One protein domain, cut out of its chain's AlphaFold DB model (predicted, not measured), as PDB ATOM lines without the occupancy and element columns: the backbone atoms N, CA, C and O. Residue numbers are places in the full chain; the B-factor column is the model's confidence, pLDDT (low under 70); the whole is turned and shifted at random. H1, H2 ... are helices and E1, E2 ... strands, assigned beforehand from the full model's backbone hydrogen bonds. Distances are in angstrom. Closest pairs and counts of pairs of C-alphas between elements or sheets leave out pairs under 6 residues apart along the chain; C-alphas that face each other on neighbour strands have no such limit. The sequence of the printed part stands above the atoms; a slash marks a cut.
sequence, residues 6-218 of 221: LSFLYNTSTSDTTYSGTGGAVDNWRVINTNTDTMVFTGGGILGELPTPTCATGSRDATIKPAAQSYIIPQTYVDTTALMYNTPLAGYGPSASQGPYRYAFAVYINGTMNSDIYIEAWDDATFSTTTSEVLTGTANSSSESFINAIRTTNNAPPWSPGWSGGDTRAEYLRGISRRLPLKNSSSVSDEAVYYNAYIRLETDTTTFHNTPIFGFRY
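AT A GLANCE: This is residues 6 to 218 of the 221 residues of an uncharacterized protein of Tenericutes bacterium (UniProt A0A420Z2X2). Little is regular here: a strongly twisted sheet, E2 E1 E6 E10 E8 E9, has the sheets E3 E4 E5 and E7 E11 near it, amid long loops. Of 213 printed residues, 70 are in named elements, mostly strand: E1 to E7, H1, E8 to E11, with antiparallel sheets. It is compact, 46 by 38 by 34 A, with radius of gyration of the C-alphas 16.3 A.

HOW THE PARTS SIT: Start at E1, residues 6-11, a hairpin with E2, 29-31: N 10 and O 30 are 3.0 A apart. E3, 38-42, E4, 75-79, and E5, 84-87, form a meander, antiparallel in turn: N 40 and O 77 are 2.8 A apart. E6, 105-113, neighbours E10, 188-201: N 107 and O 193 are 2.8 A apart. H1, 133-136, too short for O i to N i+4 pairs, only grazes E10's sheet.

IN THESE COORDINATES: Find C-alpha 6 at (17.749, -28.079, -20.763). E7, 118-123, E8, 147-151, and E9, 170-172, precede E10, which spans 33.6 A; E11, 212-217, ends at (7.566, -25.272, -23.144).

THE WHOLE: The printed part has no cut; the long link E3 to E4 includes 43-62, under pLDDT 70.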
ATOM      1  N   LEU A   6      17.958 -27.235 -19.588       92.06
ATOM      2  CA  LEU A   6      17.749 -28.079 -20.763       92.06
ATOM      3  C   LEU A   6      18.992 -28.077 -21.650       92.06
ATOM      4  O   LEU A   6      19.543 -27.021 -21.953       92.06
ATOM      5  N   SER A   7      19.422 -29.256 -22.090       94.88
ATOM      6  CA  SER A   7      20.490 -29.405 -23.083       94.88
ATOM      7  C   SER A   7      19.958 -30.126 -24.311       94.88
ATOM      8  O   SER A   7      19.513 -31.271 -24.219       94.88
ATOM      9  N   PHE A   8      20.000 -29.448 -25.455       93.88
ATOM     10  CA  PHE A   8      19.590 -29.999 -26.742       93.88
ATOM     11  C   PHE A   8      20.729 -30.813 -27.331       93.88
ATOM     12  O   PHE A   8      21.866 -30.350 -27.385       93.88
ATOM     13  N   LEU A   9      20.425 -32.031 -27.752       94.31
ATOM     14  CA  LEU A   9      21.412 -33.016 -28.150       94.31
ATOM     15  C   LEU A   9      21.021 -33.646 -29.485       94.31
ATOM     16  O   LEU A   9      19.842 -33.874 -29.763       94.31
ATOM     17  N   TYR A  10      22.027 -33.985 -30.281       91.94
ATOM     18  CA  TYR A  10      21.874 -34.756 -31.510       91.94
ATOM     19  C   TYR A  10      22.936 -35.850 -31.583       91.94
ATOM     20  O   TYR A  10      24.049 -35.691 -31.075       91.94
ATOM     21  N   ASN A  11      22.575 -36.976 -32.182       89.31
ATOM     22  CA  ASN A  11      23.439 -38.134 -32.345       89.31
ATOM     23  C   ASN A  11      24.033 -38.135 -33.758       89.31
ATOM     24  O   ASN A  11      23.308 -37.984 -34.734       89.31
ATOM     25  N   THR A  12      25.342 -38.325 -33.883       85.88
ATOM     26  CA  THR A  12      26.028 -38.418 -35.184       85.88
ATOM     27  C   THR A  12      26.399 -39.850 -35.563       85.88
ATOM     28  O   THR A  12      27.116 -40.064 -36.538       85.88
ATOM     29  N   SER A  13      26.003 -40.843 -34.761       81.38
ATOM     30  CA  SER A  13      26.322 -42.246 -35.028       81.38
ATOM     31  C   SER A  13      25.330 -42.900 -35.976       81.38
ATOM     32  O   SER A  13      24.156 -42.554 -36.031       81.38
ATOM     33  N   THR A  14      25.800 -43.950 -36.640       75.88
ATOM     34  CA  THR A  14      24.972 -44.923 -37.361       75.88
ATOM     35  C   THR A  14      24.509 -46.060 -36.439       75.88
ATOM     36  O   THR A  14      24.295 -47.190 -36.880       75.88
ATOM     37  N   SER A  15      24.391 -45.815 -35.132       78.44
ATOM     38  CA  SER A  15      23.952 -46.804 -34.142       78.44
ATOM     39  C   SER A  15      22.755 -46.275 -33.353       78.44
ATOM     40  O   SER A  15      22.731 -45.121 -32.935       78.44
ATOM     41  N   ASP A  16      21.752 -47.128 -33.129       78.81
ATOM     42  CA  ASP A  16      20.544 -46.768 -32.373       78.81
ATOM     43  C   ASP A  16      20.806 -46.839 -30.860       78.81
ATOM     44  O   ASP A  16      20.337 -47.744 -30.170       78.81
ATOM     45  N   THR A  17      21.602 -45.901 -30.344       84.38
ATOM     46  CA  THR A  17      22.042 -45.874 -28.940       84.38
ATOM     47  C   THR A  17      21.482 -44.682 -28.175       84.38
ATOM     48  O   THR A  17      21.583 -43.543 -28.631       84.38
ATOM     49  N   THR A  18      20.965 -44.933 -26.973       89.69
ATOM     50  CA  THR A  18      20.515 -43.897 -26.032       89.69
ATOM     51  C   THR A  18      21.666 -43.012 -25.556       89.69
ATOM     52  O   THR A  18      22.820 -43.437 -25.528       89.69
ATOM     53  N   TYR A  19      21.345 -41.797 -25.122       93.25
ATOM     54  CA  TYR A  19      22.285 -40.900 -24.460       93.25
ATOM     55  C   TYR A  19      22.558 -41.360 -23.021       93.25
ATOM     56  O   TYR A  19      21.629 -41.687 -22.284       93.25
ATOM     57  N   SER A  20      23.830 -41.381 -22.625       94.12
ATOM     58  CA  SER A  20      24.302 -41.848 -21.312       94.12
ATOM     59  C   SER A  20      24.869 -40.734 -20.421       94.12
ATOM     60  O   SER A  20      25.298 -41.010 -19.302       94.12
ATOM     61  N   GLY A  21      24.917 -39.492 -20.914       94.56
ATOM     62  CA  GLY A  21      25.529 -38.363 -20.214       94.56
ATOM     63  C   GLY A  21      24.564 -37.531 -19.366       94.56
ATOM     64  O   GLY A  21      23.423 -37.917 -19.114       94.56
ATOM     65  N   THR A  22      25.038 -36.350 -18.958       95.38
ATOM     66  CA  THR A  22      24.330 -35.398 -18.083       95.38
ATOM     67  C   THR A  22      24.246 -33.980 -18.674       95.38
ATOM     68  O   THR A  22      24.568 -32.986 -18.026       95.38
ATOM     69  N   GLY A  23      23.852 -33.879 -19.945       92.75
ATOM     70  CA  GLY A  23      23.641 -32.619 -20.678       92.75
ATOM     71  C   GLY A  23      24.829 -32.145 -21.524       92.75
ATOM     72  O   GLY A  23      24.685 -31.237 -22.335       92.75
ATOM     73  N   GLY A  24      25.996 -32.781 -21.395       95.75
ATOM     74  CA  GLY A  24      27.179 -32.516 -22.223       95.75
ATOM     75  C   GLY A  24      27.326 -33.443 -23.438       95.75
ATOM     76  O   GLY A  24      26.599 -34.422 -23.598       95.75
ATOM     77  N   ALA A  25      28.318 -33.177 -24.286       94.38
ATOM     78  CA  ALA A  25      28.688 -34.102 -25.356       94.38
ATOM     79  C   ALA A  25      29.281 -35.399 -24.772       94.38
ATOM     80  O   ALA A  25      30.149 -35.343 -23.901       94.38
ATOM     81  N   VAL A  26      28.828 -36.557 -25.262       94.94
ATOM     82  CA  VAL A  26      29.296 -37.893 -24.851       94.94
ATOM     83  C   VAL A  26      29.261 -38.814 -26.068       94.94
ATOM     84  O   VAL A  26      28.258 -38.856 -26.771       94.94
ATOM     85  N   ASP A  27      30.339 -39.550 -26.333       92.31
ATOM     86  CA  ASP A  27      30.463 -40.446 -27.492       92.31
ATOM     87  C   ASP A  27      30.123 -39.749 -28.826       92.31
ATOM     88  O   ASP A  27      30.834 -38.832 -29.251       92.31
ATOM     89  N   ASN A  28      29.037 -40.163 -29.487       90.25
ATOM     90  CA  ASN A  28      28.510 -39.573 -30.723       90.25
ATOM     91  C   ASN A  28      27.381 -38.564 -30.484       90.25
ATOM     92  O   ASN A  28      26.853 -37.995 -31.435       90.25
ATOM     93  N   TRP A  29      27.014 -38.324 -29.229       93.12
ATOM     94  CA  TRP A  29      26.102 -37.254 -28.873       93.12
ATOM     95  C   TRP A  29      26.851 -35.930 -28.786       93.12
ATOM     96  O   TRP A  29      27.932 -35.809 -28.195       93.12
ATOM     97  N   ARG A  30      26.257 -34.923 -29.405       93.75
ATOM     98  CA  ARG A  30      26.749 -33.554 -29.487       93.75
ATOM     99  C   ARG A  30      25.674 -32.621 -28.950       93.75
ATOM    100  O   ARG A  30      24.491 -32.931 -29.048       93.75
ATOM    101  N   VAL A  31      26.096 -31.501 -28.373       94.88
ATOM    102  CA  VAL A  31      25.191 -30.459 -27.871       94.88
ATOM    103  C   VAL A  31      24.899 -29.489 -29.010       94.88
ATOM    104  O   VAL A  31      25.836 -29.042 -29.665       94.88
ATOM    105  N   ILE A  32      23.627 -29.165 -29.232       93.38
ATOM    106  CA  ILE A  32      23.212 -28.074 -30.118       93.38
ATOM    107  C   ILE A  32      23.434 -26.764 -29.366       93.38
ATOM    108  O   ILE A  32      22.798 -26.516 -28.338       93.38
ATOM    109  N   ASN A  33      24.309 -25.905 -29.878       92.25
ATOM    110  CA  ASN A  33      24.412 -24.531 -29.412       92.25
ATOM    111  C   ASN A  33      23.263 -23.710 -30.002       92.25
ATOM    112  O   ASN A  33      23.310 -23.292 -31.155       92.25
ATOM    113  N   THR A  34      22.245 -23.432 -29.190       87.44
ATOM    114  CA  THR A  34      21.023 -22.728 -29.611       87.44
ATOM    115  C   THR A  34      21.246 -21.295 -30.106       87.44
ATOM    116  O   THR A  34      20.317 -20.698 -30.638       87.44
ATOM    117  N   ASN A  35      22.449 -20.735 -29.948       88.19
ATOM    118  CA  ASN A  35      22.789 -19.405 -30.456       88.19
ATOM    119  C   ASN A  35      23.398 -19.425 -31.864       88.19
ATOM    120  O   ASN A  35      23.421 -18.387 -32.523       88.19
ATOM    121  N   THR A  36      23.964 -20.554 -32.297       89.12
ATOM    122  CA  THR A  36      24.776 -20.614 -33.527       89.12
ATOM    123  C   THR A  36      24.438 -21.774 -34.441       89.12
ATOM    124  O   THR A  36      24.684 -21.681 -35.641       89.12
ATOM    125  N   ASP A  37      23.918 -22.865 -33.893       90.25
ATOM    126  CA  ASP A  37      23.712 -24.093 -34.640       90.25
ATOM    127  C   ASP A  37      22.306 -24.112 -35.232       90.25
ATOM    128  O   ASP A  37      21.335 -23.706 -34.592       90.25
ATOM    129  N   THR A  38      22.188 -24.601 -36.464       86.56
ATOM    130  CA  THR A  38      20.921 -24.624 -37.203       86.56
ATOM    131  C   THR A  38      20.596 -26.038 -37.661       86.56
ATOM    132  O   THR A  38      21.434 -26.722 -38.249       86.56
ATOM    133  N   MET A  39      19.360 -26.482 -37.435       86.94
ATOM    134  CA  MET A  39      18.863 -27.729 -38.015       86.94
ATOM    135  C   MET A  39      18.463 -27.490 -39.474       86.94
ATOM    136  O   MET A  39      17.659 -26.608 -39.768       86.94
ATOM    137  N   VAL A  40      19.019 -28.276 -40.392       83.31
ATOM    138  CA  VAL A  40      18.828 -28.119 -41.837       83.31
ATOM    139  C   VAL A  40      18.290 -29.414 -42.430       83.31
ATOM    140  O   VAL A  40      18.858 -30.482 -42.221       83.31
ATOM    141  N   PHE A  41      17.228 -29.308 -43.223       80.88
ATOM    142  CA  PHE A  41      16.655 -30.421 -43.977       80.88
ATOM    143  C   PHE A  41      17.001 -30.262 -45.455       80.88
ATOM    144  O   PHE A  41      16.770 -29.198 -46.031       80.88
ATOM    145  N   THR A  42      17.560 -31.298 -46.078       75.69
ATOM    146  CA  THR A  42      18.013 -31.237 -47.476       75.69
ATOM    147  C   THR A  42      17.743 -32.528 -48.247       75.69
ATOM    148  O   THR A  42      17.777 -33.628 -47.699       75.69
ATOM    149  N   GLY A  43      17.435 -32.379 -49.539       65.19
ATOM    150  CA  GLY A  43      16.939 -33.430 -50.429       65.19
ATOM    151  C   GLY A  43      17.955 -34.495 -50.850       65.19
ATOM    152  O   GLY A  43      17.605 -35.347 -51.657       65.19
ATOM    153  N   GLY A  44      19.192 -34.469 -50.344       57.69
ATOM    154  CA  GLY A  44      20.182 -35.523 -50.607       57.69
ATOM    155  C   GLY A  44      20.751 -35.575 -52.026       57.69
ATOM    156  O   GLY A  44      21.407 -36.551 -52.380       57.69
ATOM    157  N   GLY A  45      20.531 -34.546 -52.842       49.19
ATOM    158  CA  GLY A  45      21.019 -34.512 -54.218       49.19
ATOM    159  C   GLY A  45      20.486 -35.618 -55.126       49.19
ATOM    160  O   GLY A  45      19.603 -36.393 -54.771       49.19
ATOM    161  N   ILE A  46      21.041 -35.695 -56.340       39.69
ATOM    162  CA  ILE A  46      20.605 -36.624 -57.406       39.69
ATOM    163  C   ILE A  46      20.797 -38.109 -57.022       39.69
ATOM    164  O   ILE A  46      20.187 -38.984 -57.634       39.69
ATOM    165  N   LEU A  47      21.614 -38.411 -56.005       45.19
ATOM    166  CA  LEU A  47      21.997 -39.778 -55.623       45.19
ATOM    167  C   LEU A  47      21.491 -40.219 -54.238       45.19
ATOM    168  O   LEU A  47      21.843 -41.305 -53.791       45.19
ATOM    169  N   GLY A  48      20.664 -39.415 -53.559       49.88
ATOM    170  CA  GLY A  48      20.134 -39.748 -52.226       49.88
ATOM    171  C   GLY A  48      21.149 -39.611 -51.083       49.88
ATOM    172  O   GLY A  48      20.804 -39.850 -49.925       49.88
ATOM    173  N   GLU A  49      22.371 -39.186 -51.397       50.03
ATOM    174  CA  GLU A  49      23.420 -38.823 -50.459       50.03
ATOM    175  C   GLU A  49      24.116 -37.550 -50.959       50.03
ATOM    176  O   GLU A  49      24.736 -37.548 -52.025       50.03
ATOM    177  N   LEU A  50      24.050 -36.459 -50.191       49.03
ATOM    178  CA  LEU A  50      25.046 -35.398 -50.320       49.03
ATOM    179  C   LEU A  50      26.381 -35.910 -49.759       49.03
ATOM    180  O   LEU A  50      26.368 -36.530 -48.687       49.03
ATOM    181  N   PRO A  51      27.536 -35.645 -50.409       50.97
ATOM    182  CA  PRO A  51      28.824 -35.864 -49.761       50.97
ATOM    183  C   PRO A  51      28.800 -35.139 -48.417       50.97
ATOM    184  O   PRO A  51      28.324 -34.004 -48.363       50.97
ATOM    185  N   THR A  52      29.263 -35.793 -47.344       50.69
ATOM    186  CA  THR A  52      29.333 -35.197 -46.001       50.69
ATOM    187  C   THR A  52      29.868 -33.773 -46.132       50.69
ATOM    188  O   THR A  52      31.032 -33.626 -46.519       50.69
ATOM    189  N   PRO A  53      29.056 -32.724 -45.898       49.75
ATOM    190  CA  PRO A  53      29.513 -31.372 -46.156       49.75
ATOM    191  C   PRO A  53      30.658 -31.084 -45.186       49.75
ATOM    192  O   PRO A  53      30.485 -31.096 -43.970       49.75
ATOM    193  N   THR A  54      31.860 -30.893 -45.724       46.81
ATOM    194  CA  THR A  54      33.094 -30.760 -44.934       46.81
ATOM    195  C   THR A  54      33.272 -29.367 -44.327       46.81
ATOM    196  O   THR A  54      34.290 -29.108 -43.692       46.81
ATOM    197  N   CYS A  55      32.302 -28.466 -44.512       46.44
ATOM    198  CA  CYS A  55      32.260 -27.140 -43.902       46.44
ATOM    199  C   CYS A  55      30.851 -26.524 -44.006       46.44
ATOM    200  O   CYS A  55      30.037 -26.963 -44.821       46.44
ATOM    201  N   ALA A  56      30.607 -25.457 -43.232       49.66
ATOM    202  CA  ALA A  56      29.416 -24.594 -43.305       49.66
ATOM    203  C   ALA A  56      29.172 -23.977 -44.709       49.66
ATOM    204  O   ALA A  56      28.114 -23.413 -44.984       49.66
ATOM    205  N   THR A  57      30.144 -24.105 -45.621       46.59
ATOM    206  CA  THR A  57      30.100 -23.649 -47.015       46.59
ATOM    207  C   THR A  57      30.332 -24.813 -47.985       46.59
ATOM    208  O   THR A  57      31.400 -24.949 -48.576       46.59
ATOM    209  N   GLY A  58      29.320 -25.661 -48.162       47.97
ATOM    210  CA  GLY A  58      29.239 -26.663 -49.231       47.97
ATOM    211  C   GLY A  58      27.956 -26.492 -50.048       47.97
ATOM    212  O   GLY A  58      27.034 -25.795 -49.620       47.97
ATOM    213  N   SER A  59      27.879 -27.112 -51.229       51.88
ATOM    214  CA  SER A  59      26.651 -27.132 -52.034       51.88
ATOM    215  C   SER A  59      25.538 -27.843 -51.261       51.88
ATOM    216  O   SER A  59      25.565 -29.063 -51.099       51.88
ATOM    217  N   ARG A  60      24.565 -27.078 -50.760       60.41
ATOM    218  CA  ARG A  60      23.288 -27.632 -50.305       60.41
ATOM    219  C   ARG A  60      22.459 -27.880 -51.550       60.41
ATOM    220  O   ARG A  60      22.120 -26.920 -52.241       60.41
ATOM    221  N   ASP A  61      22.140 -29.135 -51.838       61.97
ATOM    222  CA  ASP A  61      21.212 -29.395 -52.930       61.97
ATOM    223  C   ASP A  61      19.821 -28.918 -52.537       61.97
ATOM    224  O   ASP A  61      19.311 -29.206 -51.451       61.97
ATOM    225  N   ALA A  62      19.215 -28.142 -53.431       64.06
ATOM    226  CA  ALA A  62      17.831 -27.756 -53.279       64.06
ATOM    227  C   ALA A  62      16.970 -29.020 -53.297       64.06
ATOM    228  O   ALA A  62      17.115 -29.878 -54.172       64.06
ATOM    229  N   THR A  63      16.039 -29.127 -52.353       70.75
ATOM    230  CA  THR A  63      15.025 -30.173 -52.431       70.75
ATOM    231  C   THR A  63      14.098 -29.863 -53.600       70.75
ATOM    232  O   THR A  63      13.473 -28.803 -53.649       70.75
ATOM    233  N   ILE A  64      14.012 -30.788 -54.553       71.44
ATOM    234  CA  ILE A  64      13.119 -30.651 -55.701       71.44
ATOM    235  C   ILE A  64      11.715 -31.066 -55.271       71.44
ATOM    236  O   ILE A  64      11.515 -32.120 -54.666       71.44
ATOM    237  N   LYS A  65      10.735 -30.229 -55.610       74.19
ATOM    238  CA  LYS A  65       9.318 -30.508 -55.392       74.19
ATOM    239  C   LYS A  65       8.927 -31.856 -56.024       74.19
ATOM    240  O   LYS A  65       9.192 -32.057 -57.212       74.19
ATOM    241  N   PRO A  66       8.249 -32.755 -55.293       74.06
ATOM    242  CA  PRO A  66       7.824 -34.017 -55.872       74.06
ATOM    243  C   PRO A  66       6.624 -33.833 -56.813       74.06
ATOM    244  O   PRO A  66       5.683 -33.101 -56.510       74.06
ATOM    245  N   ALA A  67       6.639 -34.528 -57.955       73.56
ATOM    246  CA  ALA A  67       5.581 -34.430 -58.968       73.56
ATOM    247  C   ALA A  67       4.444 -35.458 -58.802       73.56
ATOM    248  O   ALA A  67       3.369 -35.260 -59.359       73.56
ATOM    249  N   ALA A  68       4.675 -36.560 -58.074       78.75
ATOM    250  CA  ALA A  68       3.764 -37.714 -58.047       78.75
ATOM    251  C   ALA A  68       3.159 -38.023 -56.665       78.75
ATOM    252  O   ALA A  68       1.998 -38.410 -56.587       78.75
ATOM    253  N   GLN A  69       3.924 -37.866 -55.582       77.75
ATOM    254  CA  GLN A  69       3.489 -38.162 -54.211       77.75
ATOM    255  C   GLN A  69       4.240 -37.289 -53.205       77.75
ATOM    256  O   GLN A  69       5.323 -36.806 -53.529       77.75
ATOM    257  N   SER A  70       3.703 -37.104 -51.996       78.00
ATOM    258  CA  SER A  70       4.420 -36.386 -50.937       78.00
ATOM    259  C   SER A  70       5.792 -37.024 -50.685       78.00
ATOM    260  O   SER A  70       5.953 -38.244 -50.767       78.00
ATOM    261  N   TYR A  71       6.783 -36.197 -50.373       78.00
ATOM    262  CA  TYR A  71       8.176 -36.609 -50.249       78.00
ATOM    263  C   TYR A  71       8.717 -36.254 -48.872       78.00
ATOM    264  O   TYR A  71       8.654 -35.100 -48.452       78.00
ATOM    265  N   ILE A  72       9.256 -37.246 -48.170       78.00
ATOM    266  CA  ILE A  72       9.983 -37.015 -46.924       78.00
ATOM    267  C   ILE A  72      11.412 -36.651 -47.296       78.00
ATOM    268  O   ILE A  72      12.076 -37.392 -48.018       78.00
ATOM    269  N   ILE A  73      11.874 -35.508 -46.796       77.38
ATOM    270  CA  ILE A  73      13.254 -35.086 -46.984       77.38
ATOM    271  C   ILE A  73      14.162 -36.076 -46.232       77.38
ATOM    272  O   ILE A  73      14.038 -36.195 -45.014       77.38
ATOM    273  N   PRO A  74      15.064 -36.791 -46.928       68.88
ATOM    274  CA  PRO A  74      15.751 -37.951 -46.367       68.88
ATOM    275  C   PRO A  74      16.924 -37.585 -45.457       68.88
ATOM    276  O   PRO A  74      17.443 -38.455 -44.762       68.88
ATOM    277  N   GLN A  75      17.382 -36.329 -45.477       72.50
ATOM    278  CA  GLN A  75      18.560 -35.918 -44.726       72.50
ATOM    279  C   GLN A  75      18.281 -34.732 -43.809       72.50
ATOM    280  O   GLN A  75      17.810 -33.678 -44.246       72.50
ATOM    281  N   THR A  76      18.681 -34.903 -42.550       80.75
ATOM    282  CA  THR A  76      18.703 -33.861 -41.526       80.75
ATOM    283  C   THR A  76      20.149 -33.619 -41.108       80.75
ATOM    284  O   THR A  76      20.906 -34.562 -40.871       80.75
ATOM    285  N   TYR A  77      20.548 -32.358 -41.016       81.88
ATOM    286  CA  TYR A  77      21.868 -31.945 -40.560       81.88
ATOM    287  C   TYR A  77      21.752 -30.963 -39.402       81.88
ATOM    288  O   TYR A  77      20.802 -30.186 -39.333       81.88
ATOM    289  N   VAL A  78      22.757 -30.962 -38.532       86.62
ATOM    290  CA  VAL A  78      23.042 -29.836 -37.641       86.62
ATOM    291  C   VAL A  78      24.234 -29.094 -38.223       86.62
ATOM    292  O   VAL A  78      25.347 -29.624 -38.287       86.62
ATOM    293  N   ASP A  79      23.961 -27.896 -38.721       85.69
ATOM    294  CA  ASP A  79      24.940 -26.966 -39.258       85.69
ATOM    295  C   ASP A  79      25.523 -26.133 -38.120       85.69
ATOM    296  O   ASP A  79      24.799 -25.413 -37.435       85.69
ATOM    297  N   THR A  80      26.826 -26.274 -37.906       85.00
ATOM    298  CA  THR A  80      27.585 -25.518 -36.910       85.00
ATOM    299  C   THR A  80      28.486 -24.517 -37.623       85.00
ATOM    300  O   THR A  80      28.744 -24.623 -38.820       85.00
ATOM    301  N   THR A  81      29.073 -23.586 -36.875       80.00
ATOM    302  CA  THR A  81      30.034 -22.617 -37.436       80.00
ATOM    303  C   THR A  81      31.226 -23.255 -38.168       80.00
ATOM    304  O   THR A  81      31.812 -22.615 -39.040       80.00
ATOM    305  N   ALA A  82      31.591 -24.499 -37.837       74.38
ATOM    306  CA  ALA A  82      32.744 -25.190 -38.411       74.38
ATOM    307  C   ALA A  82      32.362 -26.320 -39.382       74.38
ATOM    308  O   ALA A  82      33.009 -26.492 -40.415       74.38
ATOM    309  N   LEU A  83      31.345 -27.114 -39.042       77.44
ATOM    310  CA  LEU A  83      31.023 -28.382 -39.702       77.44
ATOM    311  C   LEU A  83      29.512 -28.621 -39.772       77.44
ATOM    312  O   LEU A  83      28.772 -28.223 -38.875       77.44
ATOM    313  N   MET A  84      29.076 -29.355 -40.796       78.44
ATOM    314  CA  MET A  84      27.724 -29.904 -40.865       78.44
ATOM    315  C   MET A  84      27.752 -31.378 -40.484       78.44
ATOM    316  O   MET A  84      28.453 -32.183 -41.098       78.44
ATOM    317  N   TYR A  85      26.950 -31.749 -39.495       79.56
ATOM    318  CA  TYR A  85      26.837 -33.130 -39.049       79.56
ATOM    319  C   TYR A  85      25.517 -33.717 -39.503       79.56
ATOM    320  O   TYR A  85      24.459 -33.186 -39.172       79.56
ATOM    321  N   ASN A  86      25.574 -34.823 -40.240       78.50
ATOM    322  CA  ASN A  86      24.368 -35.584 -40.521       78.50
ATOM    323  C   ASN A  86      23.821 -36.151 -39.208       78.50
ATOM    324  O   ASN A  86      24.571 -36.700 -38.398       78.50
ATOM    325  N   THR A  87      22.521 -35.980 -39.005       79.62
ATOM    326  CA  THR A  87      21.781 -36.653 -37.944       79.62
ATOM    327  C   THR A  87      20.968 -37.765 -38.599       79.62
ATOM    328  O   THR A  87      20.262 -37.488 -39.576       79.62
ATOM    329  N   PRO A  88      21.046 -39.009 -38.100       71.56
ATOM    330  CA  PRO A  88      20.289 -40.105 -38.667       71.56
ATOM    331  C   PRO A  88      18.790 -39.799 -38.625       71.56
ATOM    332  O   PRO A  88      18.240 -39.397 -37.594       71.56
ATOM    333  N   LEU A  89      18.112 -40.012 -39.750       69.12
ATOM    334  CA  LEU A  89      16.663 -39.928 -39.808       69.12
ATOM    335  C   LEU A  89      16.061 -41.243 -39.317       69.12
ATOM    336  O   LEU A  89      16.538 -42.329 -39.638       69.12
ATOM    337  N   ALA A  90      15.004 -41.152 -38.527       59.25
ATOM    338  CA  ALA A  90      14.371 -42.329 -37.985       59.25
ATOM    339  C   ALA A  90      13.397 -42.962 -38.976       59.25
ATOM    340  O   ALA A  90      12.530 -42.293 -39.534       59.25
ATOM    341  N   GLY A  91      13.515 -44.277 -39.138       51.59
ATOM    342  CA  GLY A  91      12.526 -45.109 -39.826       51.59
ATOM    343  C   GLY A  91      12.386 -44.855 -41.328       51.59
ATOM    344  O   GLY A  91      11.491 -45.434 -41.938       51.59
ATOM    345  N   TYR A  92      13.241 -44.025 -41.930       52.12
ATOM    346  CA  TYR A  92      13.182 -43.702 -43.351       52.12
ATOM    347  C   TYR A  92      14.554 -43.877 -43.996       52.12
ATOM    348  O   TYR A  92      15.332 -42.933 -44.112       52.12
ATOM    349  N   GLY A  93      14.819 -45.099 -44.455       50.34
ATOM    350  CA  GLY A  93      15.812 -45.311 -45.492       50.34
ATOM    351  C   GLY A  93      16.190 -46.770 -45.755       50.34
ATOM    352  O   GLY A  93      16.114 -47.621 -44.868       50.34
ATOM    353  N   PRO A  94      16.582 -47.081 -47.004       42.88
ATOM    354  CA  PRO A  94      17.024 -48.409 -47.422       42.88
ATOM    355  C   PRO A  94      18.498 -48.707 -47.093       42.88
ATOM    356  O   PRO A  94      18.952 -49.824 -47.343       42.88
ATOM    357  N   SER A  95      19.267 -47.737 -46.582       50.44
ATOM    358  CA  SER A  95      20.713 -47.857 -46.354       50.44
ATOM    359  C   SER A  95      21.090 -47.851 -44.867       50.44
ATOM    360  O   SER A  95      20.354 -47.371 -44.006       50.44
ATOM    361  N   ALA A  96      22.287 -48.356 -44.555       47.59
ATOM    362  CA  ALA A  96      22.833 -48.390 -43.195       47.59
ATOM    363  C   ALA A  96      23.151 -46.997 -42.604       47.59
ATOM    364  O   ALA A  96      23.450 -46.908 -41.421       47.59
ATOM    365  N   SER A  97      23.103 -45.921 -43.396       49.12
ATOM    366  CA  SER A  97      23.213 -44.520 -42.950       49.12
ATOM    367  C   SER A  97      21.848 -43.879 -42.660       49.12
ATOM    368  O   SER A  97      21.777 -42.809 -42.067       49.12
ATOM    369  N   GLN A  98      20.762 -44.558 -43.037       52.06
ATOM    370  CA  GLN A  98      19.369 -44.127 -42.905       52.06
ATOM    371  C   GLN A  98      18.519 -45.216 -42.227       52.06
ATOM    372  O   GLN A  98      17.314 -45.348 -42.454       52.06
ATOM    373  N   GLY A  99      19.182 -46.050 -41.422       55.91
ATOM    374  CA  GLY A  99      18.553 -47.088 -40.632       55.91
ATOM    375  C   GLY A  99      17.497 -46.523 -39.678       55.91
ATOM    376  O   GLY A  99      17.327 -45.317 -39.517       55.91
ATOM    377  N   PRO A 100      16.747 -47.390 -39.004       58.78
ATOM    378  CA  PRO A 100      15.609 -46.973 -38.206       58.78
ATOM    379  C   PRO A 100      16.008 -46.452 -36.818       58.78
ATOM    380  O   PRO A 100      15.654 -47.024 -35.786       58.78
ATOM    381  N   TYR A 101      16.782 -45.377 -36.802       74.25
ATOM    382  CA  TYR A 101      17.375 -44.817 -35.599       74.25
ATOM    383  C   TYR A 101      16.335 -44.062 -34.786       74.25
ATOM    384  O   TYR A 101      15.895 -42.988 -35.170       74.25
ATOM    385  N   ARG A 102      15.948 -44.596 -33.631       76.75
ATOM    386  CA  ARG A 102      15.032 -43.937 -32.695       76.75
ATOM    387  C   ARG A 102      15.720 -42.778 -31.981       76.75
ATOM    388  O   ARG A 102      15.078 -41.772 -31.684       76.75
ATOM    389  N   TYR A 103      17.017 -42.905 -31.725       84.06
ATOM    390  CA  TYR A 103      17.781 -41.953 -30.923       84.06
ATOM    391  C   TYR A 103      18.593 -40.980 -31.787       84.06
ATOM    392  O   TYR A 103      19.821 -41.049 -31.841       84.06
ATOM    393  N   ALA A 104      17.879 -40.083 -32.469       86.69
ATOM    394  CA  ALA A 104      18.456 -39.042 -33.322       86.69
ATOM    395  C   ALA A 104      18.639 -37.715 -32.579       86.69
ATOM    396  O   ALA A 104      19.738 -37.166 -32.554       86.69
ATOM    397  N   PHE A 105      17.576 -37.236 -31.929       91.00
ATOM    398  CA  PHE A 105      17.599 -36.035 -31.103       91.00
ATOM    399  C   PHE A 105      17.183 -36.359 -29.676       91.00
ATOM    400  O   PHE A 105      16.370 -37.255 -29.426       91.00
ATOM    401  N   ALA A 106      17.741 -35.604 -28.738       93.12
ATOM    402  CA  ALA A 106      17.369 -35.677 -27.342       93.12
ATOM    403  C   ALA A 106      17.349 -34.295 -26.697       93.12
ATOM    404  O   ALA A 106      18.033 -33.368 -27.128       93.12
ATOM    405  N   VAL A 107      16.590 -34.189 -25.618       94.12
ATOM    406  CA  VAL A 107      16.728 -33.116 -24.642       94.12
ATOM    407  C   VAL A 107      17.046 -33.754 -23.314       94.12
ATOM    408  O   VAL A 107      16.266 -34.569 -22.828       94.12
ATOM    409  N   TYR A 108      18.191 -33.397 -22.744       95.00
ATOM    410  CA  TYR A 108      18.510 -33.744 -21.369       95.00
ATOM    411  C   TYR A 108      17.936 -32.684 -20.436       95.00
ATOM    412  O   TYR A 108      18.207 -31.493 -20.607       95.00
ATOM    413  N   ILE A 109      17.140 -33.127 -19.467       93.94
ATOM    414  CA  ILE A 109      16.604 -32.297 -18.397       93.94
ATOM    415  C   ILE A 109      17.495 -32.496 -17.175       93.94
ATOM    416  O   ILE A 109      17.556 -33.604 -16.655       93.94
ATOM    417  N   ASN A 110      18.152 -31.434 -16.712       94.12
ATOM    418  CA  ASN A 110      18.891 -31.412 -15.449       94.12
ATOM    419  C   ASN A 110      18.050 -30.696 -14.387       94.12
ATOM    420  O   ASN A 110      17.813 -29.492 -14.506       94.12
ATOM    421  N   GLY A 111      17.586 -31.428 -13.378       92.19
ATOM    422  CA  GLY A 111      16.567 -30.990 -12.430       92.19
ATOM    423  C   GLY A 111      15.193 -31.601 -12.706       92.19
ATOM    424  O   GLY A 111      15.004 -32.384 -13.637       92.19
ATOM    425  N   THR A 112      14.216 -31.238 -11.873       90.62
ATOM    426  CA  THR A 112      12.872 -31.829 -11.890       90.62
ATOM    427  C   THR A 112      11.841 -30.868 -12.477       90.62
ATOM    428  O   THR A 112      11.781 -29.698 -12.102       90.62
ATOM    429  N   MET A 113      10.968 -31.387 -13.343       88.62
ATOM    430  CA  MET A 113       9.775 -30.686 -13.824       88.62
ATOM    431  C   MET A 113       8.515 -31.487 -13.526       88.62
ATOM    432  O   MET A 113       8.533 -32.717 -13.569       88.62
ATOM    433  N   ASN A 114       7.416 -30.772 -13.285       86.62
ATOM    434  CA  ASN A 114       6.097 -31.339 -12.994       86.62
ATOM    435  C   ASN A 114       5.094 -30.949 -14.091       86.62
ATOM    436  O   ASN A 114       4.030 -30.393 -13.821       86.62
ATOM    437  N   SER A 115       5.471 -31.181 -15.347       80.31
ATOM    438  CA  SER A 115       4.631 -30.912 -16.510       80.31
ATOM    439  C   SER A 115       4.988 -31.821 -17.670       80.31
ATOM    440  O   SER A 115       6.143 -32.232 -17.798       80.31
ATOM    441  N   ASP A 116       4.039 -32.009 -18.581       78.94
ATOM    442  CA  ASP A 116       4.339 -32.585 -19.885       78.94
ATOM    443  C   ASP A 116       5.304 -31.663 -20.642       78.94
ATOM    444  O   ASP A 116       5.016 -30.489 -20.880       78.94
ATOM    445  N   ILE A 117       6.459 -32.204 -21.017       86.75
ATOM    446  CA  ILE A 117       7.396 -31.551 -21.928       86.75
ATOM    447  C   ILE A 117       6.951 -31.831 -23.361       86.75
ATOM    448  O   ILE A 117       6.739 -32.988 -23.734       86.75
ATOM    449  N   TYR A 118       6.821 -30.787 -24.171       89.06
ATOM    450  CA  TYR A 118       6.455 -30.923 -25.576       89.06
ATOM    451  C   TYR A 118       7.277 -30.021 -26.488       89.06
ATOM    452  O   TYR A 118       7.809 -28.996 -26.064       89.06
ATOM    453  N   ILE A 119       7.330 -30.427 -27.755       89.69
ATOM    454  CA  ILE A 119       7.906 -29.657 -28.855       89.69
ATOM    455  C   ILE A 119       6.790 -28.988 -29.641       89.69
ATOM    456  O   ILE A 119       5.740 -29.583 -29.903       89.69
ATOM    457  N   GLU A 120       7.063 -27.760 -30.054       89.56
ATOM    458  CA  GLU A 120       6.257 -26.973 -30.975       89.56
ATOM    459  C   GLU A 120       7.152 -26.214 -31.958       89.56
ATOM    460  O   GLU A 120       8.310 -25.925 -31.656       89.56
ATOM    461  N   ALA A 121       6.622 -25.902 -33.141       90.06
ATOM    462  CA  ALA A 121       7.324 -25.150 -34.176       90.06
ATOM    463  C   ALA A 121       6.642 -23.799 -34.416       90.06
ATOM    464  O   ALA A 121       5.414 -23.731 -34.494       90.06
ATOM    465  N   TRP A 122       7.444 -22.745 -34.549       88.62
ATOM    466  CA  TRP A 122       6.991 -21.368 -34.737       88.62
ATOM    467  C   TRP A 122       7.790 -20.706 -35.849       88.62
ATOM    468  O   TRP A 122       8.950 -21.032 -36.071       88.62
ATOM    469  N   ASP A 123       7.176 -19.757 -36.531       87.94
ATOM    470  CA  ASP A 123       7.856 -18.852 -37.442       87.94
ATOM    471  C   ASP A 123       8.697 -17.869 -36.614       87.94
ATOM    472  O   ASP A 123       8.186 -17.267 -35.668       87.94
ATOM    473  N   ASP A 124       9.989 -17.750 -36.922       84.94
ATOM    474  CA  ASP A 124      10.948 -16.947 -36.154       84.94
ATOM    475  C   ASP A 124      10.717 -15.437 -36.292       84.94
ATOM    476  O   ASP A 124      10.948 -14.682 -35.347       84.94
ATOM    477  N   ALA A 125      10.222 -14.993 -37.445       86.44
ATOM    478  CA  ALA A 125       9.959 -13.593 -37.733       86.44
ATOM    479  C   ALA A 125       8.650 -13.109 -37.095       86.44
ATOM    480  O   ALA A 125       8.558 -11.978 -36.616       86.44
ATOM    481  N   THR A 126       7.619 -13.952 -37.108       87.62
ATOM    482  CA  THR A 126       6.260 -13.584 -36.685       87.62
ATOM    483  C   THR A 126       5.857 -14.166 -35.336       87.62
ATOM    484  O   THR A 126       4.795 -13.805 -34.827       87.62
ATOM    485  N   PHE A 127       6.673 -15.049 -34.749       84.88
ATOM    486  CA  PHE A 127       6.355 -15.802 -33.530       84.88
ATOM    487  C   PHE A 127       4.966 -16.441 -33.600       84.88
ATOM    488  O   PHE A 127       4.180 -16.407 -32.651       84.88
ATOM    489  N   SER A 128       4.647 -17.012 -34.762       84.81
ATOM    490  CA  SER A 128       3.344 -17.598 -35.048       84.81
ATOM    491  C   SER A 128       3.489 -19.030 -35.531       84.81
ATOM    492  O   SER A 128       4.402 -19.376 -36.270       84.81
ATOM    493  N   THR A 129       2.547 -19.876 -35.138       81.62
ATOM    494  CA  THR A 129       2.495 -21.283 -35.549       81.62
ATOM    495  C   THR A 129       1.598 -21.505 -36.775       81.62
ATOM    496  O   THR A 129       1.284 -22.646 -37.111       81.62
ATOM    497  N   THR A 130       1.111 -20.429 -37.413       79.88
ATOM    498  CA  THR A 130       0.015 -20.503 -38.399       79.88
ATOM    499  C   THR A 130       0.117 -19.528 -39.577       79.88
ATOM    500  O   THR A 130      -0.865 -19.349 -40.292       79.88
ATOM    501  N   THR A 131       1.258 -18.880 -39.796       81.44
ATOM    502  CA  THR A 131       1.422 -17.856 -40.851       81.44
ATOM    503  C   THR A 131       2.237 -18.340 -42.045       81.44
ATOM    504  O   THR A 131       1.922 -17.995 -43.181       81.44
ATOM    505  N   SER A 132       3.269 -19.142 -41.798       86.00
ATOM    506  CA  SER A 132       4.146 -19.691 -42.830       86.00
ATOM    507  C   SER A 132       3.564 -20.954 -43.460       86.00
ATOM    508  O   SER A 132       3.055 -21.811 -42.739       86.00
ATOM    509  N   GLU A 133       3.726 -21.125 -44.779       85.44
ATOM    510  CA  GLU A 133       3.332 -22.343 -45.512       85.44
ATOM    511  C   GLU A 133       3.913 -23.614 -44.868       85.44
ATOM    512  O   GLU A 133       3.239 -24.637 -44.776       85.44
ATOM    513  N   VAL A 134       5.132 -23.532 -44.322       88.44
ATOM    514  CA  VAL A 134       5.794 -24.660 -43.643       88.44
ATOM    515  C   VAL A 134       5.033 -25.106 -42.392       88.44
ATOM    516  O   VAL A 134       5.047 -26.287 -42.049       88.44
ATOM    517  N   LEU A 135       4.350 -24.177 -41.723       89.25
ATOM    518  CA  LEU A 135       3.595 -24.423 -40.494       89.25
ATOM    519  C   LEU A 135       2.100 -24.616 -40.759       89.25
ATOM    520  O   LEU A 135       1.424 -25.287 -39.986       89.25
ATOM    521  N   THR A 136       1.556 -24.056 -41.840       87.56
ATOM    522  CA  THR A 136       0.134 -24.192 -42.185       87.56
ATOM    523  C   THR A 136      -0.183 -25.367 -43.091       87.56
ATOM    524  O   THR A 136      -1.340 -25.786 -43.108       87.56
ATOM    525  N   GLY A 137       0.803 -25.859 -43.840       87.44
ATOM    526  CA  GLY A 137       0.580 -26.760 -44.963       87.44
ATOM    527  C   GLY A 137       0.138 -26.017 -46.222       87.44
ATOM    528  O   GLY A 137       0.169 -24.782 -46.285       87.44
ATOM    529  N   THR A 138      -0.295 -26.779 -47.225       88.31
ATOM    530  CA  THR A 138      -0.787 -26.262 -48.512       88.31
ATOM    531  C   THR A 138      -2.306 -26.109 -48.521       88.31
ATOM    532  O   THR A 138      -2.981 -26.361 -47.526       88.31
ATOM    533  N   ALA A 139      -2.890 -25.724 -49.658       86.31
ATOM    534  CA  ALA A 139      -4.344 -25.720 -49.814       86.31
ATOM    535  C   ALA A 139      -4.948 -27.122 -49.605       86.31
ATOM    536  O   ALA A 139      -5.990 -27.248 -48.957       86.31
ATOM    537  N   ASN A 140      -4.276 -28.172 -50.094       86.19
ATOM    538  CA  ASN A 140      -4.748 -29.552 -49.968       86.19
ATOM    539  C   ASN A 140      -4.374 -30.206 -48.628       86.19
ATOM    540  O   ASN A 140      -5.005 -31.187 -48.242       86.19
ATOM    541  N   SER A 141      -3.406 -29.647 -47.895       83.62
ATOM    542  CA  SER A 141      -2.977 -30.117 -46.573       83.62
ATOM    543  C   SER A 141      -3.067 -29.026 -45.502       83.62
ATOM    544  O   SER A 141      -2.290 -29.010 -44.558       83.62
ATOM    545  N   SER A 142      -4.059 -28.131 -45.584       79.88
ATOM    546  CA  SER A 142      -4.180 -26.901 -44.763       79.88
ATOM    547  C   SER A 142      -4.323 -27.107 -43.244       79.88
ATOM    548  O   SER A 142      -4.481 -26.151 -42.470       79.88
ATOM    549  N   SER A 143      -4.298 -28.365 -42.801       78.56
ATOM    550  CA  SER A 143      -4.225 -28.745 -41.395       78.56
ATOM    551  C   SER A 143      -2.870 -29.306 -40.956       78.56
ATOM    552  O   SER A 143      -2.623 -29.353 -39.755       78.56
ATOM    553  N   GLU A 144      -2.001 -29.682 -41.890       85.62
ATOM    554  CA  GLU A 144      -0.766 -30.446 -41.711       85.62
ATOM    555  C   GLU A 144       0.448 -29.562 -42.036       85.62
ATOM    556  O   GLU A 144       0.676 -29.207 -43.188       85.62
ATOM    557  N   SER A 145       1.250 -29.198 -41.031       89.25
ATOM    558  CA  SER A 145       2.550 -28.561 -41.277       89.25
ATOM    559  C   SER A 145       3.468 -29.495 -42.066       89.25
ATOM    560  O   SER A 145       3.404 -30.717 -41.931       89.25
ATOM    561  N   PHE A 146       4.415 -28.944 -42.822       88.62
ATOM    562  CA  PHE A 146       5.463 -29.771 -43.431       88.62
ATOM    563  C   PHE A 146       6.382 -30.365 -42.367       88.62
ATOM    564  O   PHE A 146       6.911 -31.464 -42.541       88.62
ATOM    565  N   ILE A 147       6.541 -29.661 -41.246       89.25
ATOM    566  CA  ILE A 147       7.276 -30.172 -40.101       89.25
ATOM    567  C   ILE A 147       6.454 -31.235 -39.384       89.25
ATOM    568  O   ILE A 147       5.390 -30.956 -38.830       89.25
ATOM    569  N   ASN A 148       7.012 -32.435 -39.344       86.88
ATOM    570  CA  ASN A 148       6.527 -33.551 -38.559       86.88
ATOM    571  C   ASN A 148       7.545 -33.891 -37.485       86.88
ATOM    572  O   ASN A 148       8.751 -33.844 -37.728       86.88
ATOM    573  N   ALA A 149       7.065 -34.281 -36.313       86.62
ATOM    574  CA  ALA A 149       7.917 -34.814 -35.268       86.62
ATOM    575  C   ALA A 149       7.298 -36.055 -34.645       86.62
ATOM    576  O   ALA A 149       6.091 -36.264 -34.696       86.62
ATOM    577  N   ILE A 150       8.138 -36.887 -34.048       83.94
ATOM    578  CA  ILE A 150       7.732 -38.141 -33.432       83.94
ATOM    579  C   ILE A 150       8.494 -38.360 -32.138       83.94
ATOM    580  O   ILE A 150       9.707 -38.155 -32.064       83.94
ATOM    581  N   ARG A 151       7.776 -38.766 -31.092       87.00
ATOM    582  CA  ARG A 151       8.384 -39.050 -29.793       87.00
ATOM    583  C   ARG A 151       9.056 -40.409 -29.849       87.00
ATOM    584  O   ARG A 151       8.384 -41.401 -30.139       87.00
ATOM    585  N   THR A 152      10.315 -40.457 -29.413       85.06
ATOM    586  CA  THR A 152      11.090 -41.698 -29.345       85.06
ATOM    587  C   THR A 152      11.537 -42.145 -27.954       85.06
ATOM    588  O   THR A 152      12.103 -43.225 -27.782       85.06
ATOM    589  N   THR A 153      11.184 -41.379 -26.920       87.94
ATOM    590  CA  THR A 153      11.391 -41.755 -25.515       87.94
ATOM    591  C   THR A 153      10.738 -43.093 -25.166       87.94
ATOM    592  O   THR A 153       9.608 -43.366 -25.575       87.94
ATOM    593  N   ASN A 154      11.414 -43.905 -24.346       80.81
ATOM    594  CA  ASN A 154      10.926 -45.198 -23.848       80.81
ATOM    595  C   ASN A 154      10.557 -46.195 -24.961       80.81
ATOM    596  O   ASN A 154       9.529 -46.868 -24.877       80.81
ATOM    597  N   ASN A 155      11.392 -46.301 -26.003       71.69
ATOM    598  CA  ASN A 155      11.157 -47.176 -27.160       71.69
ATOM    599  C   ASN A 155       9.833 -46.876 -27.900       71.69
ATOM    600  O   ASN A 155       9.187 -47.789 -28.419       71.69
ATOM    601  N   ALA A 156       9.402 -45.614 -27.918       67.25
ATOM    602  CA  ALA A 156       8.245 -45.168 -28.688       67.25
ATOM    603  C   ALA A 156       8.650 -44.698 -30.102       67.25
ATOM    604  O   ALA A 156       9.814 -44.392 -30.317       67.25
ATOM    605  N   PRO A 157       7.713 -44.661 -31.067       65.19
ATOM    606  CA  PRO A 157       6.807 -45.786 -31.337       65.19
ATOM    607  C   PRO A 157       7.555 -47.136 -31.419       65.19
ATOM    608  O   PRO A 157       8.781 -47.161 -31.551       65.19
ATOM    609  N   PRO A 158       6.839 -48.276 -31.359       64.25
ATOM    610  CA  PRO A 158       7.404 -49.535 -31.831       64.25
ATOM    611  C   PRO A 158       8.014 -49.333 -33.219       64.25
ATOM    612  O   PRO A 158       7.482 -48.572 -34.026       64.25
ATOM    613  N   TRP A 159       9.128 -50.008 -33.482       60.19
ATOM    614  CA  TRP A 159       9.788 -49.928 -34.775       60.19
ATOM    615  C   TRP A 159       8.795 -50.186 -35.918       60.19
ATOM    616  O   TRP A 159       8.104 -51.205 -35.925       60.19
ATOM    617  N   SER A 160       8.748 -49.271 -36.883       57.53
ATOM    618  CA  SER A 160       8.018 -49.444 -38.136       57.53
ATOM    619  C   SER A 160       8.884 -48.940 -39.301       57.53
ATOM    620  O   SER A 160       9.668 -48.008 -39.115       57.53
ATOM    621  N   PRO A 161       8.782 -49.548 -40.494       51.47
ATOM    622  CA  PRO A 161       9.565 -49.161 -41.670       51.47
ATOM    623  C   PRO A 161       9.032 -47.900 -42.381       51.47
ATOM    624  O   PRO A 161       9.490 -47.577 -43.473       51.47
ATOM    625  N   GLY A 162       8.025 -47.224 -41.818       55.44
ATOM    626  CA  GLY A 162       7.374 -46.080 -42.447       55.44
ATOM    627  C   GLY A 162       6.858 -45.103 -41.406       55.44
ATOM    628  O   GLY A 162       5.744 -45.243 -40.911       55.44
ATOM    629  N   TRP A 163       7.675 -44.109 -41.074       59.84
ATOM    630  CA  TRP A 163       7.293 -43.044 -40.154       59.84
ATOM    631  C   TRP A 163       6.697 -41.918 -40.989       59.84
ATOM    632  O   TRP A 163       7.399 -41.041 -41.476       59.84
ATOM    633  N   SER A 164       5.392 -41.997 -41.231       51.19
ATOM    634  CA  SER A 164       4.633 -40.899 -41.833       51.19
ATOM    635  C   SER A 164       3.874 -40.161 -40.731       51.19
ATOM    636  O   SER A 164       3.555 -40.763 -39.707       51.19
ATOM    637  N   GLY A 165       3.567 -38.877 -40.924       50.34
ATOM    638  CA  GLY A 165       2.862 -38.027 -39.950       50.34
ATOM    639  C   GLY A 165       1.466 -38.530 -39.561       50.34
ATOM    640  O   GLY A 165       0.796 -37.907 -38.750       50.34
ATOM    641  N   GLY A 166       1.024 -39.654 -40.138       50.41
ATOM    642  CA  GLY A 166      -0.175 -40.395 -39.756       50.41
ATOM    643  C   GLY A 166       0.039 -41.506 -38.717       50.41
ATOM    644  O   GLY A 166      -0.931 -42.175 -38.366       50.41
ATOM    645  N   ASP A 167       1.260 -41.752 -38.227       61.03
ATOM    646  CA  ASP A 167       1.463 -42.639 -37.073       61.03
ATOM    647  C   ASP A 167       0.890 -41.975 -35.809       61.03
ATOM    648  O   ASP A 167       1.117 -40.796 -35.564       61.03
ATOM    649  N   THR A 168       0.199 -42.740 -34.961       61.00
ATOM    650  CA  THR A 168      -0.389 -42.304 -33.674       61.00
ATOM    651  C   THR A 168       0.564 -41.584 -32.713       61.00
ATOM    652  O   THR A 168       0.123 -41.046 -31.697       61.00
ATOM    653  N   ARG A 169       1.876 -41.639 -32.960       71.12
ATOM    654  CA  ARG A 169       2.910 -40.991 -32.140       71.12
ATOM    655  C   ARG A 169       3.705 -39.926 -32.892       71.12
ATOM    656  O   ARG A 169       4.608 -39.342 -32.289       71.12
ATOM    657  N   ALA A 170       3.382 -39.703 -34.162       78.88
ATOM    658  CA  ALA A 170       3.834 -38.567 -34.940       78.88
ATOM    659  C   ALA A 170       2.813 -37.427 -34.826       78.88
ATOM    660  O   ALA A 170       1.624 -37.662 -34.631       78.88
ATOM    661  N   GLU A 171       3.288 -36.196 -34.935       86.69
ATOM    662  CA  GLU A 171       2.452 -35.005 -34.896       86.69
ATOM    663  C   GLU A 171       2.957 -33.985 -35.917       86.69
ATOM    664  O   GLU A 171       4.166 -33.748 -36.042       86.69
ATOM    665  N   TYR A 172       2.019 -33.352 -36.618       88.31
ATOM    666  CA  TYR A 172       2.293 -32.175 -37.433       88.31
ATOM    667  C   TYR A 172       2.464 -30.978 -36.503       88.31
ATOM    668  O   TYR A 172       1.500 -30.565 -35.870       88.31
ATOM    669  N   LEU A 173       3.661 -30.407 -36.400       88.75
ATOM    670  CA  LEU A 173       3.922 -29.301 -35.482       88.75
ATOM    671  C   LEU A 173       3.273 -27.991 -35.964       88.75
ATOM    672  O   LEU A 173       3.900 -27.179 -36.645       88.75
ATOM    673  N   ARG A 174       2.006 -27.794 -35.577       85.00
ATOM    674  CA  ARG A 174       1.162 -26.652 -35.949       85.00
ATOM    675  C   ARG A 174       0.209 -26.251 -34.830       85.00
ATOM    676  O   ARG A 174      -0.582 -27.051 -34.332       85.00
ATOM    677  N   GLY A 175       0.126 -24.954 -34.559       76.50
ATOM    678  CA  GLY A 175      -0.838 -24.450 -33.588       76.50
ATOM    679  C   GLY A 175      -0.579 -24.969 -32.173       76.50
ATOM    680  O   GLY A 175       0.386 -25.668 -31.881       76.50
ATOM    681  N   ILE A 176      -1.497 -24.643 -31.268       74.25
ATOM    682  CA  ILE A 176      -1.449 -25.121 -29.878       74.25
ATOM    683  C   ILE A 176      -2.013 -26.538 -29.709       74.25
ATOM    684  O   ILE A 176      -1.806 -27.155 -28.668       74.25
ATOM    685  N   SER A 177      -2.761 -27.032 -30.700       76.25
ATOM    686  CA  SER A 177      -3.449 -28.325 -30.657       76.25
ATOM    687  C   SER A 177      -2.612 -29.479 -31.196       76.25
ATOM    688  O   SER A 177      -2.935 -30.622 -30.890       76.25
ATOM    689  N   ARG A 178      -1.556 -29.200 -31.971       82.56
ATOM    690  CA  ARG A 178      -0.674 -30.217 -32.546       82.56
ATOM    691  C   ARG A 178       0.770 -29.983 -32.111       82.56
ATOM    692  O   ARG A 178       1.591 -29.396 -32.813       82.56
ATOM    693  N   ARG A 179       1.029 -30.399 -30.872       87.38
ATOM    694  CA  ARG A 179       2.327 -30.365 -30.186       87.38
ATOM    695  C   ARG A 179       2.747 -31.790 -29.883       87.38
ATOM    696  O   ARG A 179       1.894 -32.611 -29.557       87.38
ATOM    697  N   LEU A 180       4.044 -32.067 -29.906       88.62
ATOM    698  CA  LEU A 180       4.542 -33.406 -29.612       88.62
ATOM    699  C   LEU A 180       4.957 -33.528 -28.139       88.62
ATOM    700  O   LEU A 180       6.033 -33.037 -27.794       88.62
ATOM    701  N   PRO A 181       4.197 -34.219 -27.268       88.50
ATOM    702  CA  PRO A 181       4.654 -34.534 -25.919       88.50
ATOM    703  C   PRO A 181       5.789 -35.562 -25.966       88.50
ATOM    704  O   PRO A 181       5.622 -36.652 -26.518       88.50
ATOM    705  N   LEU A 182       6.927 -35.264 -25.340       88.81
ATOM    706  CA  LEU A 182       8.130 -36.106 -25.393       88.81
ATOM    707  C   LEU A 182       8.176 -37.197 -24.331       88.81
ATOM    708  O   LEU A 182       8.964 -38.134 -24.450       88.81
ATOM    709  N   LYS A 183       7.309 -37.135 -23.323       86.50
ATOM    710  CA  LYS A 183       7.165 -38.184 -22.316       86.50
ATOM    711  C   LYS A 183       5.695 -38.353 -21.946       86.50
ATOM    712  O   LYS A 183       4.953 -37.384 -21.905       86.50
ATOM    713  N   ASN A 184       5.281 -39.591 -21.683       80.62
ATOM    714  CA  ASN A 184       3.959 -39.909 -21.126       80.62
ATOM    715  C   ASN A 184       4.036 -39.933 -19.594       80.62
ATOM    716  O   ASN A 184       3.817 -40.971 -18.974       80.62
ATOM    717  N   SER A 185       4.471 -38.832 -18.991       83.88
ATOM    718  CA  SER A 185       4.616 -38.711 -17.543       83.88
ATOM    719  C   SER A 185       4.482 -37.251 -17.162       83.88
ATOM    720  O   SER A 185       5.124 -36.403 -17.774       83.88
ATOM    721  N   SER A 186       3.726 -36.996 -16.099       82.69
ATOM    722  CA  SER A 186       3.555 -35.671 -15.508       82.69
ATOM    723  C   SER A 186       4.793 -35.170 -14.758       82.69
ATOM    724  O   SER A 186       4.796 -34.040 -14.281       82.69
ATOM    725  N   SER A 187       5.834 -36.000 -14.634       87.88
ATOM    726  CA  SER A 187       7.128 -35.606 -14.085       87.88
ATOM    727  C   SER A 187       8.296 -36.197 -14.877       87.88
ATOM    728  O   SER A 187       8.242 -37.337 -15.369       87.88
ATOM    729  N   VAL A 188       9.351 -35.395 -14.999       89.56
ATOM    730  CA  VAL A 188      10.623 -35.724 -15.647       89.56
ATOM    731  C   VAL A 188      11.738 -35.203 -14.737       89.56
ATOM    732  O   VAL A 188      11.635 -34.084 -14.228       89.56
ATOM    733  N   SER A 189      12.761 -36.016 -14.476       92.00
ATOM    734  CA  SER A 189      13.895 -35.607 -13.635       92.00
ATOM    735  C   SER A 189      15.169 -36.280 -14.105       92.00
ATOM    736  O   SER A 189      15.206 -37.506 -14.195       92.00
ATOM    737  N   ASP A 190      16.197 -35.473 -14.359       93.31
ATOM    738  CA  ASP A 190      17.570 -35.933 -14.604       93.31
ATOM    739  C   ASP A 190      17.678 -37.007 -15.695       93.31
ATOM    740  O   ASP A 190      18.400 -37.998 -15.566       93.31
ATOM    741  N   GLU A 191      16.943 -36.819 -16.791       93.12
ATOM    742  CA  GLU A 191      16.847 -37.793 -17.876       93.12
ATOM    743  C   GLU A 191      16.862 -37.139 -19.257       93.12
ATOM    744  O   GLU A 191      16.512 -35.971 -19.434       93.12
ATOM    745  N   ALA A 192      17.229 -37.938 -20.257       93.81
ATOM    746  CA  ALA A 192      17.064 -37.581 -21.655       93.81
ATOM    747  C   ALA A 192      15.716 -38.077 -22.189       93.81
ATOM    748  O   ALA A 192      15.395 -39.264 -22.103       93.81
ATOM    749  N   VAL A 193      14.960 -37.166 -22.797       92.88
ATOM    750  CA  VAL A 193      13.790 -37.483 -23.622       92.88
ATOM    751  C   VAL A 193      14.163 -37.351 -25.091       92.88
ATOM    752  O   VAL A 193      14.959 -36.493 -25.457       92.88
ATOM    753  N   TYR A 194      13.593 -38.199 -25.937       90.56
ATOM    754  CA  TYR A 194      14.025 -38.383 -27.315       90.56
ATOM    755  C   TYR A 194      12.907 -38.083 -28.300       90.56
ATOM    756  O   TYR A 194      11.723 -38.342 -28.044       90.56
ATOM    757  N   TYR A 195      13.307 -37.559 -29.450       89.25
ATOM    758  CA  TYR A 195      12.418 -37.308 -30.568       89.25
ATOM    759  C   TYR A 195      13.156 -37.441 -31.896       89.25
ATOM    760  O   TYR A 195      14.387 -37.486 -31.959       89.25
ATOM    761  N   ASN A 196      12.380 -37.475 -32.971       85.69
ATOM    762  CA  ASN A 196      12.874 -37.145 -34.294       85.69
ATOM    763  C   ASN A 196      11.965 -36.103 -34.954       85.69
ATOM    764  O   ASN A 196      10.800 -35.974 -34.574       85.69
ATOM    765  N   ALA A 197      12.503 -35.360 -35.911       85.12
ATOM    766  CA  ALA A 197      11.791 -34.380 -36.710       85.12
ATOM    767  C   ALA A 197      12.203 -34.511 -38.179       85.12
ATOM    768  O   ALA A 197      13.367 -34.762 -38.490       85.12
ATOM    769  N   TYR A 198      11.243 -34.333 -39.081       81.44
ATOM    770  CA  TYR A 198      11.465 -34.371 -40.520       81.44
ATOM    771  C   TYR A 198      10.520 -33.429 -41.253       81.44
ATOM    772  O   TYR A 198       9.487 -33.006 -40.730       81.44
ATOM    773  N   ILE A 199      10.880 -33.129 -42.496       83.88
ATOM    774  CA  ILE A 199      10.046 -32.357 -43.408       83.88
ATOM    775  C   ILE A 199       9.377 -33.312 -44.387       83.88
ATOM    776  O   ILE A 199      10.050 -34.079 -45.075       83.88
ATOM    777  N   ARG A 200       8.050 -33.238 -44.465       83.69
ATOM    778  CA  ARG A 200       7.242 -33.848 -45.519       83.69
ATOM    779  C   ARG A 200       6.792 -32.742 -46.468       83.69
ATOM    780  O   ARG A 200       6.054 -31.849 -46.069       83.69
ATOM    781  N   LEU A 201       7.256 -32.801 -47.709       83.88
ATOM    782  CA  LEU A 201       6.842 -31.896 -48.773       83.88
ATOM    783  C   LEU A 201       5.644 -32.469 -49.516       83.88
ATOM    784  O   LEU A 201       5.669 -33.628 -49.937       83.88
ATOM    785  N   GLU A 202       4.628 -31.643 -49.722       84.62
ATOM    786  CA  GLU A 202       3.458 -32.007 -50.509       84.62
ATOM    787  C   GLU A 202       3.670 -31.722 -52.000       84.62
ATOM    788  O   GLU A 202       4.524 -30.930 -52.411       84.62
ATOM    789  N   THR A 203       2.886 -32.389 -52.848       86.62
ATOM    790  CA  THR A 203       2.971 -32.239 -54.312       86.62
ATOM    791  C   THR A 203       2.449 -30.893 -54.806       86.62
ATOM    792  O   THR A 203       2.688 -30.524 -55.955       86.62
ATOM    793  N   ASP A 204       1.753 -30.126 -53.970       87.69
ATOM    794  CA  ASP A 204       1.213 -28.807 -54.286       87.69
ATOM    795  C   ASP A 204       1.940 -27.654 -53.574       87.69
ATOM    796  O   ASP A 204       1.612 -26.499 -53.829       87.69
ATOM    797  N   THR A 205       2.989 -27.943 -52.796       87.00
ATOM    798  CA  THR A 205       3.837 -26.944 -52.126       87.00
ATOM    799  C   THR A 205       4.431 -25.932 -53.112       87.00
ATOM    800  O   THR A 205       4.806 -26.291 -54.241       87.00
ATOM    801  N   THR A 206       4.515 -24.663 -52.700       84.25
ATOM    802  CA  THR A 206       5.190 -23.595 -53.457       84.25
ATOM    803  C   THR A 206       6.668 -23.473 -53.073       84.25
ATOM    804  O   THR A 206       7.149 -24.149 -52.169       84.25
ATOM    805  N   THR A 207       7.448 -22.666 -53.795       83.44
ATOM    806  CA  THR A 207       8.838 -22.398 -53.393       83.44
ATOM    807  C   THR A 207       8.849 -21.510 -52.152       83.44
ATOM    808  O   THR A 207       8.293 -20.416 -52.180       83.44
ATOM    809  N   PHE A 208       9.530 -21.948 -51.092       82.31
ATOM    810  CA  PHE A 208       9.624 -21.213 -49.832       82.31
ATOM    811  C   PHE A 208      11.059 -21.188 -49.285       82.31
ATOM    812  O   PHE A 208      11.859 -22.087 -49.541       82.31
ATOM    813  N   HIS A 209      11.359 -20.163 -48.483       82.06
ATOM    814  CA  HIS A 209      12.622 -19.994 -47.754       82.06
ATOM    815  C   HIS A 209      12.330 -19.560 -46.311       82.06
ATOM    816  O   HIS A 209      12.680 -18.458 -45.904       82.06
ATOM    817  N   ASN A 210      11.619 -20.404 -45.562       82.94
ATOM    818  CA  ASN A 210      11.206 -20.105 -44.189       82.94
ATOM    819  C   ASN A 210      12.160 -20.746 -43.176       82.94
ATOM    820  O   ASN A 210      12.621 -21.869 -43.392       82.94
ATOM    821  N   THR A 211      12.395 -20.058 -42.058       84.31
ATOM    822  CA  THR A 211      13.288 -20.463 -40.960       84.31
ATOM    823  C   THR A 211      12.511 -20.682 -39.657       84.31
ATOM    824  O   THR A 211      12.658 -19.934 -38.697       84.31
ATOM    825  N   PRO A 212      11.643 -21.703 -39.585       85.12
ATOM    826  CA  PRO A 212      10.922 -21.989 -38.355       85.12
ATOM    827  C   PRO A 212      11.880 -22.420 -37.236       85.12
ATOM    828  O   PRO A 212      12.857 -23.133 -37.469       85.12
ATOM    829  N   ILE A 213      11.552 -22.035 -36.005       86.06
ATOM    830  CA  ILE A 213      12.257 -22.431 -34.786       86.06
ATOM    831  C   ILE A 213      11.479 -23.508 -34.030       86.06
ATOM    832  O   ILE A 213      10.248 -23.473 -33.948       86.06
ATOM    833  N   PHE A 214      12.209 -24.450 -33.430       86.31
ATOM    834  CA  PHE A 214      11.653 -25.395 -32.464       86.31
ATOM    835  C   PHE A 214      11.724 -24.817 -31.056       86.31
ATOM    836  O   PHE A 214      12.798 -24.476 -30.565       86.31
ATOM    837  N   GLY A 215      10.567 -24.728 -30.408       81.06
ATOM    838  CA  GLY A 215      10.418 -24.277 -29.035       81.06
ATOM    839  C   GLY A 215      10.048 -25.425 -28.106       81.06
ATOM    840  O   GLY A 215       9.346 -26.365 -28.489       81.06
ATOM    841  N   PHE A 216      10.505 -25.314 -26.863       81.50
ATOM    842  CA  PHE A 216      10.132 -26.201 -25.771       81.50
ATOM    843  C   PHE A 216       9.439 -25.386 -24.702       81.50
ATOM    844  O   PHE A 216       9.920 -24.324 -24.303       81.50
ATOM    845  N   ARG A 217       8.320 -25.907 -24.215       79.69
ATOM    846  CA  ARG A 217       7.566 -25.272 -23.144       79.69
ATOM    847  C   ARG A 217       7.285 -26.282 -22.049       79.69
ATOM    848  O   ARG A 217       6.867 -27.405 -22.312       79.69
ATOM    849  N   TYR A 218       7.533 -25.850 -20.822       79.12
ATOM    850  CA  TYR A 218       7.377 -26.642 -19.613       79.12
ATOM    851  C   TYR A 218       6.934 -25.742 -18.459       79.12
ATOM    852  O   TYR A 218       7.037 -24.515 -18.529       79.12
TER     853      TYR A 218